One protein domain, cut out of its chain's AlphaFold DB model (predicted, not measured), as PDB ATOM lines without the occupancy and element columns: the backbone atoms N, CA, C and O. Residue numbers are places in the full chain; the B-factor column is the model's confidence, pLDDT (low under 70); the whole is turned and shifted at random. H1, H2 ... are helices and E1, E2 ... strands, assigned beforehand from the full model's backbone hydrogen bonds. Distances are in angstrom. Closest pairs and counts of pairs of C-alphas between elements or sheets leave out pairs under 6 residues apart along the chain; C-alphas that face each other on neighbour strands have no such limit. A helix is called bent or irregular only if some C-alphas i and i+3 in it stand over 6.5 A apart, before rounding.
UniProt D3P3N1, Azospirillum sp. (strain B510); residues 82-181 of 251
ATOM      1  N   ASP A  82     104.060 104.085 152.835       95.25
ATOM      2  CA  ASP A  82     104.961 103.063 153.368       95.25
ATOM      3  C   ASP A  82     104.718 101.760 152.597       95.25
ATOM      4  O   ASP A  82     103.671 101.119 152.720       95.25
ATOM      5  N   VAL A  83     105.669 101.414 151.730       94.75
ATOM      6  CA  VAL A  83     105.542 100.296 150.793       94.75
ATOM      7  C   VAL A  83     105.529  98.948 151.507       94.75
ATOM      8  O   VAL A  83     104.773  98.061 151.103       94.75
ATOM      9  N   ASP A  84     106.328  98.790 152.561       94.38
ATOM     10  CA  ASP A  84     106.421  97.529 153.295       94.38
ATOM     11  C   ASP A  84     105.141  97.306 154.099       94.38
ATOM     12  O   ASP A  84     104.526  96.238 154.011       94.38
ATOM     13  N   LEU A  85     104.661  98.349 154.783       95.31
ATOM     14  CA  LEU A  85     103.389  98.304 155.497       95.31
ATOM     15  C   LEU A  85     102.214  98.037 154.545       95.31
ATOM     16  O   LEU A  85     101.365  97.196 154.839       95.31
ATOM     17  N   ALA A  86     102.173  98.702 153.386       95.19
ATOM     18  CA  ALA A  86     101.129  98.490 152.386       95.19
ATOM     19  C   ALA A  86     101.164  97.068 151.806       95.19
ATOM     20  O   ALA A  86     100.114  96.444 151.642       95.19
ATOM     21  N   ARG A  87     102.357  96.521 151.535       94.50
ATOM     22  CA  ARG A  87     102.523  95.140 151.067       94.50
ATOM     23  C   ARG A  87     102.032  94.138 152.109       94.50
ATOM     24  O   ARG A  87     101.301  93.221 151.739       94.50
ATOM     25  N   CYS A  88     102.384  94.316 153.383       94.50
ATOM     26  CA  CYS A  88     101.897  93.436 154.446       94.50
ATOM     27  C   CYS A  88     100.381  93.555 154.631       94.50
ATOM     28  O   CYS A  88      99.704  92.535 154.676       94.50
ATOM     29  N   GLY A  89      99.826  94.772 154.622       94.75
ATOM     30  CA  GLY A  89      98.379  94.981 154.696       94.75
ATOM     31  C   GLY A  89      97.622  94.322 153.539       94.75
ATOM     32  O   GLY A  89      96.574  93.716 153.753       94.75
ATOM     33  N   MET A  90      98.169  94.367 152.319       94.12
ATOM     34  CA  MET A  90      97.608  93.631 151.183       94.12
ATOM     35  C   MET A  90      97.674  92.120 151.388       94.12
ATOM     36  O   MET A  90      96.680  91.446 151.131       94.12
ATOM     37  N   LEU A  91      98.814  91.586 151.839       93.38
ATOM     38  CA  LEU A  91      98.978  90.153 152.086       93.38
ATOM     39  C   LEU A  91      97.992  89.656 153.151       93.38
ATOM     40  O   LEU A  91      97.322  88.647 152.945       93.38
ATOM     41  N   ASP A  92      97.832  90.397 154.241       93.69
ATOM     42  CA  ASP A  92      96.875  90.078 155.298       93.69
ATOM     43  C   ASP A  92      95.432  90.139 154.775       93.69
ATOM     44  O   ASP A  92      94.665  89.195 154.971       93.69
ATOM     45  N   ALA A  93      95.075  91.186 154.022       92.25
ATOM     46  CA  ALA A  93      93.730  91.366 153.468       92.25
ATOM     47  C   ALA A  93      93.317  90.257 152.489       92.25
ATOM     48  O   ALA A  93      92.138  89.907 152.403       92.25
ATOM     49  N   ILE A  94      94.266  89.684 151.747       90.25
ATOM     50  CA  ILE A  94      93.971  88.574 150.836       90.25
ATOM     51  C   ILE A  94      93.894  87.218 151.570       90.25
ATOM     52  O   ILE A  94      93.364  86.253 151.013       90.25
ATOM     53  N   GLY A  95      94.304  87.153 152.839       88.75
ATOM     54  CA  GLY A  95      94.269  85.948 153.675       88.75
ATOM     55  C   GLY A  95      95.643  85.314 153.899       88.75
ATOM     56  O   GLY A  95      95.737  84.102 154.059       88.75
ATOM     57  N   GLY A  96      96.706  86.115 153.861       89.75
ATOM     58  CA  GLY A  96      98.071  85.730 154.216       89.75
ATOM     59  C   GLY A  96      98.883  85.068 153.103       89.75
ATOM     60  O   GLY A  96     100.092  84.947 153.247       89.75
ATOM     61  N   SER A  97      98.266  84.655 151.991       90.75
ATOM     62  CA  SER A  97      98.976  83.987 150.894       90.75
ATOM     63  C   SER A  97      98.382  84.313 149.527       90.75
ATOM     64  O   SER A  97      97.175  84.200 149.295       90.75
ATOM     65  N   ILE A  98      99.266  84.672 148.594       90.88
ATOM     66  CA  ILE A  98      98.931  84.877 147.181       90.88
ATOM     67  C   ILE A  98      98.454  83.576 146.531       90.88
ATOM     68  O   ILE A  98      97.490  83.592 145.763       90.88
ATOM     69  N   ASP A  99      99.079  82.450 146.873       89.00
ATOM     70  CA  ASP A  99      98.717  81.142 146.329       89.00
ATOM     71  C   ASP A  99      97.358  80.680 146.855       89.00
ATOM     72  O   ASP A  99      96.522  80.223 146.079       89.00
ATOM     73  N   ALA A 100      97.075  80.899 148.143       90.25
ATOM     74  CA  ALA A 100      95.768  80.572 148.714       90.25
ATOM     75  C   ALA A 100      94.628  81.331 148.013       90.25
ATOM     76  O   ALA A 100      93.563  80.771 147.745       90.25
ATOM     77  N   VAL A 101      94.846  82.604 147.672       92.12
ATOM     78  CA  VAL A 101      93.860  83.404 146.930       92.12
ATOM     79  C   VAL A 101      93.725  82.943 145.492       92.12
ATOM     80  O   VAL A 101      92.605  82.895 144.980       92.12
ATOM     81  N   ARG A 102      94.843  82.600 144.845       90.19
ATOM     82  CA  ARG A 102      94.837  82.044 143.493       90.19
ATOM     83  C   ARG A 102      93.984  80.784 143.440       90.19
ATOM     84  O   ARG A 102      93.073  80.725 142.623       90.19
ATOM     85  N   GLU A 103      94.216  79.833 144.341       92.06
ATOM     86  CA  GLU A 103      93.449  78.585 144.398       92.06
ATOM     87  C   GLU A 103      91.969  78.841 144.704       92.06
ATOM     88  O   GLU A 103      91.093  78.325 144.009       92.06
ATOM     89  N   ARG A 104      91.667  79.727 145.661       93.81
ATOM     90  CA  ARG A 104      90.286  80.109 145.998       93.81
ATOM     91  C   ARG A 104      89.518  80.702 144.812       93.81
ATOM     92  O   ARG A 104      88.315  80.478 144.702       93.81
ATOM     93  N   LEU A 105      90.182  81.488 143.962       95.00
ATOM     94  CA  LEU A 105      89.563  82.180 142.823       95.00
ATOM     95  C   LEU A 105      89.743  81.453 141.483       95.00
ATOM     96  O   LEU A 105      89.242  81.921 140.456       95.00
ATOM     97  N   LYS A 106      90.432  80.307 141.474       95.00
ATOM     98  CA  LYS A 106      90.739  79.541 140.264       95.00
ATOM     99  C   LYS A 106      89.494  79.219 139.426       95.00
ATOM    100  O   LYS A 106      89.538  79.476 138.223       95.00
ATOM    101  N   PRO A 107      88.356  78.759 139.994       96.69
ATOM    102  CA  PRO A 107      87.156  78.477 139.200       96.69
ATOM    103  C   PRO A 107      86.592  79.708 138.472       96.69
ATOM    104  O   PRO A 107      86.159  79.612 137.323       96.69
ATOM    105  N   GLN A 108      86.611  80.875 139.117       95.94
ATOM    106  CA  GLN A 108      86.111  82.135 138.567       95.94
ATOM    107  C   GLN A 108      87.040  82.658 137.466       95.94
ATOM    108  O   GLN A 108      86.574  83.094 136.412       95.94
ATOM    109  N   LEU A 109      88.355  82.565 137.679       93.12
ATOM    110  CA  LEU A 109      89.358  82.927 136.679       93.12
ATOM    111  C   LEU A 109      89.282  81.998 135.462       93.12
ATOM    112  O   LEU A 109      89.315  82.483 134.334       93.12
ATOM    113  N   ALA A 110      89.078  80.696 135.670       93.19
ATOM    114  CA  ALA A 110      88.873  79.731 134.592       93.19
ATOM    115  C   ALA A 110      87.591  80.028 133.795       93.19
ATOM    116  O   ALA A 110      87.570  79.931 132.566       93.19
ATOM    117  N   ALA A 111      86.508  80.428 134.472       93.00
ATOM    118  CA  ALA A 111      85.279  80.855 133.809       93.00
ATOM    119  C   ALA A 111      85.518  82.088 132.925       93.00
ATOM    120  O   ALA A 111      85.109  82.092 131.763       93.00
ATOM    121  N   LEU A 112      86.244  83.093 133.425       89.19
ATOM    122  CA  LEU A 112      86.637  84.248 132.618       89.19
ATOM    123  C   LEU A 112      87.556  83.844 131.456       89.19
ATOM    124  O   LEU A 112      87.354  84.301 130.335       89.19
ATOM    125  N   GLY A 113      88.511  82.941 131.682       87.94
ATOM    126  CA  GLY A 113      89.382  82.397 130.639       87.94
ATOM    127  C   GLY A 113      88.594  81.776 129.481       87.94
ATOM    128  O   GLY A 113      88.901  82.036 128.317       87.94
ATOM    129  N   LYS A 114      87.515  81.039 129.781       88.06
ATOM    130  CA  LYS A 114      86.592  80.491 128.769       88.06
ATOM    131  C   LYS A 114      85.874  81.590 127.984       88.06
ATOM    132  O   LYS A 114      85.778  81.493 126.764       88.06
ATOM    133  N   VAL A 115      85.411  82.644 128.660       84.75
ATOM    134  CA  VAL A 115      84.790  83.818 128.017       84.75
ATOM    135  C   VAL A 115      85.766  84.520 127.072       84.75
ATOM    136  O   VAL A 115      85.401  84.900 125.961       84.75
ATOM    137  N   LEU A 116      87.022  84.650 127.491       81.06
ATOM    138  CA  LEU A 116      88.079  85.327 126.745       81.06
ATOM    139  C   LEU A 116      88.726  84.463 125.656       81.06
ATOM    140  O   LEU A 116      89.624  84.959 124.977       81.06
ATOM    141  N   GLY A 117      88.303  83.204 125.482       72.25
ATOM    142  CA  GLY A 117      89.048  82.109 124.843       72.25
ATOM    143  C   GLY A 117      89.729  82.390 123.493       72.25
ATOM    144  O   GLY A 117      90.693  81.713 123.148       72.25
ATOM    145  N   CYS A 118      89.323  83.416 122.746       67.44
ATOM    146  CA  CYS A 118      89.999  83.819 121.513       67.44
ATOM    147  C   CYS A 118      91.269  84.677 121.689       67.44
ATOM    148  O   CYS A 118      92.051  84.808 120.750       67.44
ATOM    149  N   CYS A 119      91.494  85.260 122.868       70.50
ATOM    150  CA  CYS A 119      92.688  86.045 123.209       70.50
ATOM    151  C   CYS A 119      93.765  85.209 123.934       70.50
ATOM    152  O   CYS A 119      94.848  85.730 124.217       70.50
ATOM    153  N   GLY A 120      93.490  83.925 124.213       73.75
ATOM    154  CA  GLY A 120      94.332  83.055 125.041       73.75
ATOM    155  C   GLY A 120      95.779  82.972 124.559       73.75
ATOM    156  O   GLY A 120      96.688  83.312 125.305       73.75
ATOM    157  N   VAL A 121      96.010  82.634 123.285       78.44
ATOM    158  CA  VAL A 121      97.374  82.456 122.744       78.44
ATOM    159  C   VAL A 121      98.212  83.737 122.827       78.44
ATOM    160  O   VAL A 121      99.380  83.687 123.213       78.44
ATOM    161  N   SER A 122      97.642  84.895 122.470       80.06
ATOM    162  CA  SER A 122      98.362  86.174 122.530       80.06
ATOM    163  C   SER A 122      98.672  86.593 123.961       80.06
ATOM    164  O   SER A 122      99.791  87.021 124.235       80.06
ATOM    165  N   LEU A 123      97.706  86.428 124.868       77.31
ATOM    166  CA  LEU A 123      97.886  86.743 126.280       77.31
ATOM    167  C   LEU A 123      98.941  85.825 126.911       77.31
ATOM    168  O   LEU A 123      99.846  86.306 127.583       77.31
ATOM    169  N   CYS A 124      98.873  84.522 126.636       80.75
ATOM    170  CA  CYS A 124      99.847  83.547 127.115       80.75
ATOM    171  C   CYS A 124     101.257  83.870 126.635       80.75
ATOM    172  O   CYS A 124     102.200  83.830 127.427       80.75
ATOM    173  N   ARG A 125     101.408  84.246 125.359       85.12
ATOM    174  CA  ARG A 125     102.716  84.596 124.803       85.12
ATOM    175  C   ARG A 125     103.299  85.835 125.478       85.12
ATOM    176  O   ARG A 125     104.486  85.834 125.776       85.12
ATOM    177  N   GLU A 126     102.484  86.854 125.743       81.44
ATOM    178  CA  GLU A 126     102.931  88.064 126.444       81.44
ATOM    179  C   GLU A 126     103.274  87.785 127.914       81.44
ATOM    180  O   GLU A 126     104.301  88.248 128.401       81.44
ATOM    181  N   ALA A 127     102.446  87.010 128.613       77.94
ATOM    182  CA  ALA A 127     102.591  86.799 130.050       77.94
ATOM    183  C   ALA A 127     103.627  85.725 130.425       77.94
ATOM    184  O   ALA A 127     104.206  85.788 131.504       77.94
ATOM    185  N   THR A 128     103.852  84.728 129.564       80.06
ATOM    186  CA  THR A 128     104.669  83.540 129.892       80.06
ATOM    187  C   THR A 128     105.760  83.227 128.866       80.06
ATOM    188  O   THR A 128     106.558  82.316 129.075       80.06
ATOM    189  N   GLY A 129     105.775  83.917 127.721       84.88
ATOM    190  CA  GLY A 129     106.637  83.581 126.584       84.88
ATOM    191  C   GLY A 129     106.210  82.325 125.813       84.88
ATOM    192  O   GLY A 129     106.826  81.997 124.800       84.88
ATOM    193  N   LYS A 130     105.151  81.623 126.242       84.19
ATOM    194  CA  LYS A 130     104.672  80.370 125.635       84.19
ATOM    195  C   LYS A 130     103.286  80.547 125.002       84.19
ATOM    196  O   LYS A 130     102.482  81.325 125.506       84.19
ATOM    197  N   PRO A 131     102.971  79.839 123.901       81.62
ATOM    198  CA  PRO A 131     101.663  79.954 123.259       81.62
ATOM    199  C   PRO A 131     100.539  79.231 124.015       81.62
ATOM    200  O   PRO A 131      99.375  79.553 123.788       81.62
ATOM    201  N   GLN A 132     100.867  78.278 124.892       84.25
ATOM    202  CA  GLN A 132      99.904  77.538 125.706       84.25
ATOM    203  C   GLN A 132     100.037  77.920 127.181       84.25
ATOM    204  O   GLN A 132     101.095  77.743 127.783       84.25
ATOM    205  N   CYS A 133      98.944  78.412 127.754       86.94
ATOM    206  CA  CYS A 133      98.745  78.605 129.185       86.94
ATOM    207  C   CYS A 133      97.235  78.629 129.480       86.94
ATOM    208  O   CYS A 133      96.433  78.852 128.568       86.94
ATOM    209  N   ALA A 134      96.851  78.415 130.736       88.75
ATOM    210  CA  ALA A 134      95.508  78.730 131.210       88.75
ATOM    211  C   ALA A 134      95.503  80.139 131.821       88.75
ATOM    212  O   ALA A 134      96.508  80.573 132.389       88.75
ATOM    213  N   PHE A 135      94.391  80.867 131.694       88.50
ATOM    214  CA  PHE A 135      94.288  82.242 132.200       88.50
ATOM    215  C   PHE A 135      94.483  82.286 133.719       88.50
ATOM    216  O   PHE A 135      95.207  83.128 134.239       88.50
ATOM    217  N   GLU A 136      93.868  81.342 134.420       91.19
ATOM    218  CA  GLU A 136      93.923  81.165 135.866       91.19
ATOM    219  C   GLU A 136      95.309  80.771 136.397       91.19
ATOM    220  O   GLU A 136      95.602  81.029 137.561       91.19
ATOM    221  N   ASP A 137      96.171  80.206 135.549       89.31
ATOM    222  CA  ASP A 137      97.523  79.779 135.924       89.31
ATOM    223  C   ASP A 137      98.587  80.853 135.618       89.31
ATOM    224  O   ASP A 137      99.783  80.634 135.835       89.31
ATOM    225  N   LEU A 138      98.181  82.030 135.123       89.06
ATOM    226  CA  LEU A 138      99.097  83.149 134.913       89.06
ATOM    227  C   LEU A 138      99.742  83.604 136.241       89.06
ATOM    228  O   LEU A 138      99.093  83.557 137.291       89.06
ATOM    229  N   PRO A 139     100.999  84.094 136.221       88.81
ATOM    230  CA  PRO A 139     101.665  84.566 137.432       88.81
ATOM    231  C   PRO A 139     100.886  85.701 138.106       88.81
ATOM    232  O   PRO A 139     100.642  86.729 137.481       88.81
ATOM    233  N   LEU A 140     100.515  85.509 139.374       90.12
ATOM    234  CA  LEU A 140      99.908  86.508 140.257       90.12
ATOM    235  C   LEU A 140     100.954  86.989 141.263       90.12
ATOM    236  O   LEU A 140     101.601  86.157 141.900       90.12
ATOM    237  N   ALA A 141     101.078  88.304 141.442       91.50
ATOM    238  CA  ALA A 141     101.984  88.896 142.421       91.50
ATOM    239  C   ALA A 141     101.429  90.198 143.016       91.50
ATOM    240  O   ALA A 141     100.544  90.836 142.444       91.50
ATOM    241  N   ILE A 142     101.988  90.595 144.164       93.50
ATOM    242  CA  ILE A 142     101.899  91.967 144.676       93.50
ATOM    243  C   ILE A 142     103.105  92.734 144.138       93.50
ATOM    244  O   ILE A 142     104.245  92.308 144.319       93.50
ATOM    245  N   GLU A 143     102.851  93.874 143.509       91.69
ATOM    246  CA  GLU A 143     103.855  94.714 142.870       91.69
ATOM    247  C   GLU A 143     103.841  96.138 143.407       91.69
ATOM    248  O   GLU A 143     102.794  96.729 143.683       91.69
ATOM    249  N   ILE A 144     105.037  96.715 143.458       92.19
ATOM    250  CA  ILE A 144     105.247  98.133 143.710       92.19
ATOM    251  C   ILE A 144     105.179  98.847 142.358       92.19
ATOM    252  O   ILE A 144     105.988  98.602 141.465       92.19
ATOM    253  N   LYS A 145     104.205  99.739 142.200       87.81
ATOM    254  CA  LYS A 145     103.930 100.488 140.970       87.81
ATOM    255  C   LYS A 145     104.231 101.980 141.176       87.81
ATOM    256  O   LYS A 145     104.453 102.446 142.294       87.81
ATOM    257  N   HIS A 146     104.281 102.732 140.075       87.19
ATOM    258  CA  HIS A 146     104.442 104.197 140.068       87.19
ATOM    259  C   HIS A 146     105.590 104.713 140.959       87.19
ATOM    260  O   HIS A 146     105.414 105.648 141.736       87.19
ATOM    261  N   LYS A 147     106.774 104.089 140.866       86.38
ATOM    262  CA  LYS A 147     107.977 104.475 141.633       86.38
ATOM    263  C   LYS A 147     107.758 104.491 143.159       86.38
ATOM    264  O   LYS A 147     108.266 105.373 143.842       86.38
ATOM    265  N   GLY A 148     106.999 103.530 143.690       86.62
ATOM    266  CA  GLY A 148     106.753 103.410 145.135       86.62
ATOM    267  C   GLY A 148     105.505 104.135 145.629       86.62
ATOM    268  O   GLY A 148     105.196 104.068 146.809       86.62
ATOM    269  N   ARG A 149     104.752 104.790 144.738       87.81
ATOM    270  CA  ARG A 149     103.516 105.502 145.092       87.81
ATOM    271  C   ARG A 149     102.260 104.634 145.055       87.81
ATOM    272  O   ARG A 149     101.164 105.126 145.293       87.81
ATOM    273  N   LYS A 150     102.392 103.350 144.734       90.75
ATOM    274  CA  LYS A 150     101.282 102.397 144.741       90.75
ATOM    275  C   LYS A 150     101.806 101.001 145.021       90.75
ATOM    276  O   LYS A 150     102.804 100.597 144.430       90.75
ATOM    277  N   VAL A 151     101.090 100.245 145.840       93.88
ATOM    278  CA  VAL A 151     101.210  98.786 145.894       93.88
ATOM    279  C   VAL A 151      99.923  98.217 145.298       93.88
ATOM    280  O   VAL A 151      98.834  98.718 145.572       93.88
ATOM    281  N   GLY A 152     100.037  97.254 144.391       92.31
ATOM    282  CA  GLY A 152      98.897  96.685 143.677       92.31
ATOM    283  C   GLY A 152      99.131  95.236 143.279       92.31
ATOM    284  O   GLY A 152     100.181  94.672 143.559       92.31
ATOM    285  N   LEU A 153      98.150  94.630 142.617       92.00
ATOM    286  CA  LEU A 153      98.267  93.271 142.088       92.00
ATOM    287  C   LEU A 153      98.748  93.298 140.636       92.00
ATOM    288  O   LEU A 153      98.530  94.280 139.929       92.00
ATOM    289  N   SER A 154      99.370  92.220 140.180       89.56
ATOM    290  CA  SER A 154      99.588  91.934 138.761       89.56
ATOM    291  C   SER A 154      99.118  90.527 138.417       89.56
ATOM    292  O   SER A 154      98.898  89.697 139.299       89.56
ATOM    293  N   GLY A 155      98.922  90.262 137.126       88.94
ATOM    294  CA  GLY A 155      98.490  88.950 136.662       88.94
ATOM    295  C   GLY A 155      96.973  88.768 136.637       88.94
ATOM    296  O   GLY A 155      96.232  89.743 136.484       88.94
ATOM    297  N   PRO A 156      96.479  87.523 136.756       89.56
ATOM    298  CA  PRO A 156      95.114  87.182 136.366       89.56
ATOM    299  C   PRO A 156      94.038  87.884 137.194       89.56
ATOM    300  O   PRO A 156      92.981  88.185 136.651       89.56
ATOM    301  N   LEU A 157      94.297  88.217 138.465       91.25
ATOM    302  CA  LEU A 157      93.348  88.984 139.287       91.25
ATOM    303  C   LEU A 157      93.257  90.453 138.857       91.25
ATOM    304  O   LEU A 157      92.151  90.980 138.755       91.25
ATOM    305  N   ASP A 158      94.398  91.098 138.588       90.56
ATOM    306  CA  ASP A 158      94.456  92.493 138.115       90.56
ATOM    307  C   ASP A 158      93.735  92.615 136.762       90.56
ATOM    308  O   ASP A 158      92.868  93.467 136.561       90.56
ATOM    309  N   TYR A 159      94.000  91.671 135.855       87.81
ATOM    310  CA  TYR A 159      93.355  91.626 134.543       87.81
ATOM    311  C   TYR A 159      91.862  91.326 134.647       87.81
ATOM    312  O   TYR A 159      91.058  92.004 134.009       87.81
ATOM    313  N   ALA A 160      91.476  90.332 135.453       90.50
ATOM    314  CA  ALA A 160      90.077  89.966 135.629       90.50
ATOM    315  C   ALA A 160      89.255  91.131 136.182       90.50
ATOM    316  O   ALA A 160      88.172  91.392 135.666       90.50
ATOM    317  N   SER A 161      89.784  91.861 137.170       92.62
ATOM    318  CA  SER A 161      89.118  93.036 137.738       92.62
ATOM    319  C   SER A 161      88.802  94.081 136.664       92.62
ATOM    320  O   SER A 161      87.645  94.478 136.526       92.62
ATOM    321  N   GLY A 162      89.791  94.459 135.847       88.81
ATOM    322  CA  GLY A 162      89.584  95.435 134.774       88.81
ATOM    323  C   GLY A 162      88.636  94.939 133.679       88.81
ATOM    324  O   GLY A 162      87.757  95.673 133.234       88.81
ATOM    325  N   ILE A 163      88.777  93.684 133.251       87.88
ATOM    326  CA  ILE A 163      87.965  93.103 132.170       87.88
ATOM    327  C   ILE A 163      86.498  92.964 132.585       87.88
ATOM    328  O   ILE A 163      85.603  93.306 131.813       87.88
ATOM    329  N   ILE A 164      86.238  92.466 133.794       90.81
ATOM    330  CA  ILE A 164      84.871  92.273 134.286       90.81
ATOM    331  C   ILE A 164      84.181  93.625 134.482       90.81
ATOM    332  O   ILE A 164      83.002  93.746 134.153       90.81
ATOM    333  N   GLU A 165      84.902  94.652 134.938       91.69
ATOM    334  CA  GLU A 165      84.339  96.002 135.018       91.69
ATOM    335  C   GLU A 165      83.998  96.549 133.628       91.69
ATOM    336  O   GLU A 165      82.922  97.109 133.448       91.69
ATOM    337  N   VAL A 166      84.822  96.301 132.604       88.56
ATOM    338  CA  VAL A 166      84.459  96.650 131.218       88.56
ATOM    339  C   VAL A 166      83.166  95.951 130.794       88.56
ATOM    340  O   VAL A 166      82.283  96.609 130.252       88.56
ATOM    341  N   PHE A 167      82.990  94.658 131.085       86.69
ATOM    342  CA  PHE A 167      81.736  93.961 130.757       86.69
ATOM    343  C   PHE A 167      80.536  94.579 131.473       86.69
ATOM    344  O   PHE A 167      79.456  94.704 130.893       86.69
ATOM    345  N   ARG A 168      80.720  94.974 132.734       90.69
ATOM    346  CA  ARG A 168      79.688  95.645 133.520       90.69
ATOM    347  C   ARG A 168      79.343  97.017 132.945       90.69
ATOM    348  O   ARG A 168      78.163  97.347 132.884       90.69
ATOM    349  N   LEU A 169      80.336  97.789 132.510       91.75
ATOM    350  CA  LEU A 169      80.139  99.094 131.880       91.75
ATOM    351  C   LEU A 169      79.422  98.964 130.536       91.75
ATOM    352  O   LEU A 169      78.456  99.676 130.304       91.75
ATOM    353  N   GLU A 170      79.809  98.009 129.688       87.62
ATOM    354  CA  GLU A 170      79.104  97.728 128.428       87.62
ATOM    355  C   GLU A 170      77.638  97.340 128.669       87.62
ATOM    356  O   GLU A 170      76.747  97.763 127.930       87.62
ATOM    357  N   TYR A 171      77.382  96.547 129.714       89.12
ATOM    358  CA  TYR A 171      76.025  96.207 130.127       89.12
ATOM    359  C   TYR A 171      75.256  97.439 130.624       89.12
ATOM    360  O   TYR A 171      74.107  97.632 130.231       89.12
ATOM    361  N   GLY A 172      75.883  98.279 131.454       90.12
ATOM    362  CA  GLY A 172      75.299  99.521 131.966       90.12
ATOM    363  C   GLY A 172      74.996 100.547 130.872       90.12
ATOM    364  O   GLY A 172      73.986 101.237 130.954       90.12
ATOM    365  N   GLU A 173      75.814 100.581 129.820       91.75
ATOM    366  CA  GLU A 173      75.629 101.414 128.626       91.75
ATOM    367  C   GLU A 173      74.559 100.845 127.670       91.75
ATOM    368  O   GLU A 173      74.194 101.466 126.676       91.75
ATOM    369  N   GLY A 174      74.039  99.642 127.940       89.81
ATOM    370  CA  GLY A 174      73.021  99.006 127.105       89.81
ATOM    371  C   GLY A 174      73.543  98.530 125.747       89.81
ATOM    372  O   GLY A 174      72.759  98.367 124.808       89.81
ATOM    373  N   MET A 175      74.851  98.282 125.614       85.38
ATOM    374  CA  MET A 175      75.437  97.841 124.349       85.38
ATOM    375  C   MET A 175      74.875  96.473 123.915       85.38
ATOM    376  O   MET A 175      74.753  95.551 124.732       85.38
ATOM    377  N   PRO A 176      74.556  96.280 122.620       76.12
ATOM    378  CA  PRO A 176      74.026  95.011 122.146       76.12
ATOM    379  C   PRO A 176      75.100  93.911 122.200       76.12
ATOM    380  O   PRO A 176      76.264  94.159 121.855       76.12
ATOM    381  N   PRO A 177      74.727  92.660 122.541       62.06
ATOM    382  CA  PRO A 177      75.643  91.528 122.468       62.06
ATOM    383  C   PRO A 177      76.201  91.399 121.046       62.06
ATOM    384  O   PRO A 177      75.465  91.143 120.096       62.06
ATOM    385  N   GLY A 178      77.510  91.591 120.885       55.25
ATOM    386  CA  GLY A 178      78.184  91.445 119.598       55.25
ATOM    387  C   GLY A 178      78.175  92.691 118.703       55.25
ATOM    388  O   GLY A 178      78.652  92.595 117.574       55.25
ATOM    389  N   GLY A 179      77.717  93.850 119.182       42.91
ATOM    390  CA  GLY A 179      77.840  95.140 118.484       42.91
ATOM    391  C   GLY A 179      79.147  95.887 118.769       42.91
ATOM    392  O   GLY A 179      79.157  97.111 118.783       42.91
ATOM    393  N   GLY A 180      80.241  95.165 119.034       50.44
ATOM    394  CA  GLY A 180      81.567  95.745 119.293       50.44
ATOM    395  C   GLY A 180      82.009  95.774 120.760       50.44
ATOM    396  O   GLY A 180      83.184  96.047 120.993       50.44
ATOM    397  N   GLY A 181      81.123  95.443 121.706       45.00
ATOM    398  CA  GLY A 181      81.468  95.149 123.103       45.00
ATOM    399  C   GLY A 181      81.770  93.661 123.331       45.00
ATOM    400  O   GLY A 181      81.283  92.792 122.597       45.00
TER     401      GLY A 181
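This is residues 82 to 181 of the 251 residues of a protein of Azospirillum sp. (strain B510) (UniProt D3P3N1). H1 packs on a small hairpin, E1 and E2, at one end; H4 begins beside the kinked H2 and slants away as an arm, with H3 near H2's far end. The 100 printed residues, mostly helix, run H1 H2 H3 E1 E2 H4, with one antiparallel two-stranded sheet. The whole is only just loose, close to compact: radius of gyration of the C-alphas 15.4 A, spans 45 by 33 by 27 A.

H1, residues 83 to 94, begins at C-alpha (105.542, 100.296, 150.793). H2, residues 98 to 115, 23.8 A, is irregular: C-alphas 104 and 107 are 7.7 A apart. H3 is residues 120 to 128, E1 141 to 145, E2 150 to 154. H4, residues 156 to 172, 23.8 A, ends at C-alpha (75.299, 99.521, 131.966).

H1's closest C-alpha pair with E2 is Arg 87 and Val 151, 6.5 A. H2 and H3 are close but not clearly touching, closest C-alphas Gly 113 and Gly 120, 7.5 A. In the hairpin E1 and E2, N 143 and O 152 are 2.8 A apart. H2, with residues 109 to 112 alone, touches H4, closest C-alphas Leu 109 and Ala 160, 7.2 A, at a steep tilt of 43 degrees. O i to N i+4 pairs are within hydrogen-bond range throughout H1, H3 and H4, and 12 of 14 in H2.

The farthest C-alphas, Asp 84 and Gly 179, are 45.1 A apart. The printed part has no cut; H3 to E1 is a long link. The pLDDT is under 70 at residue 118 and residues 177 to 181.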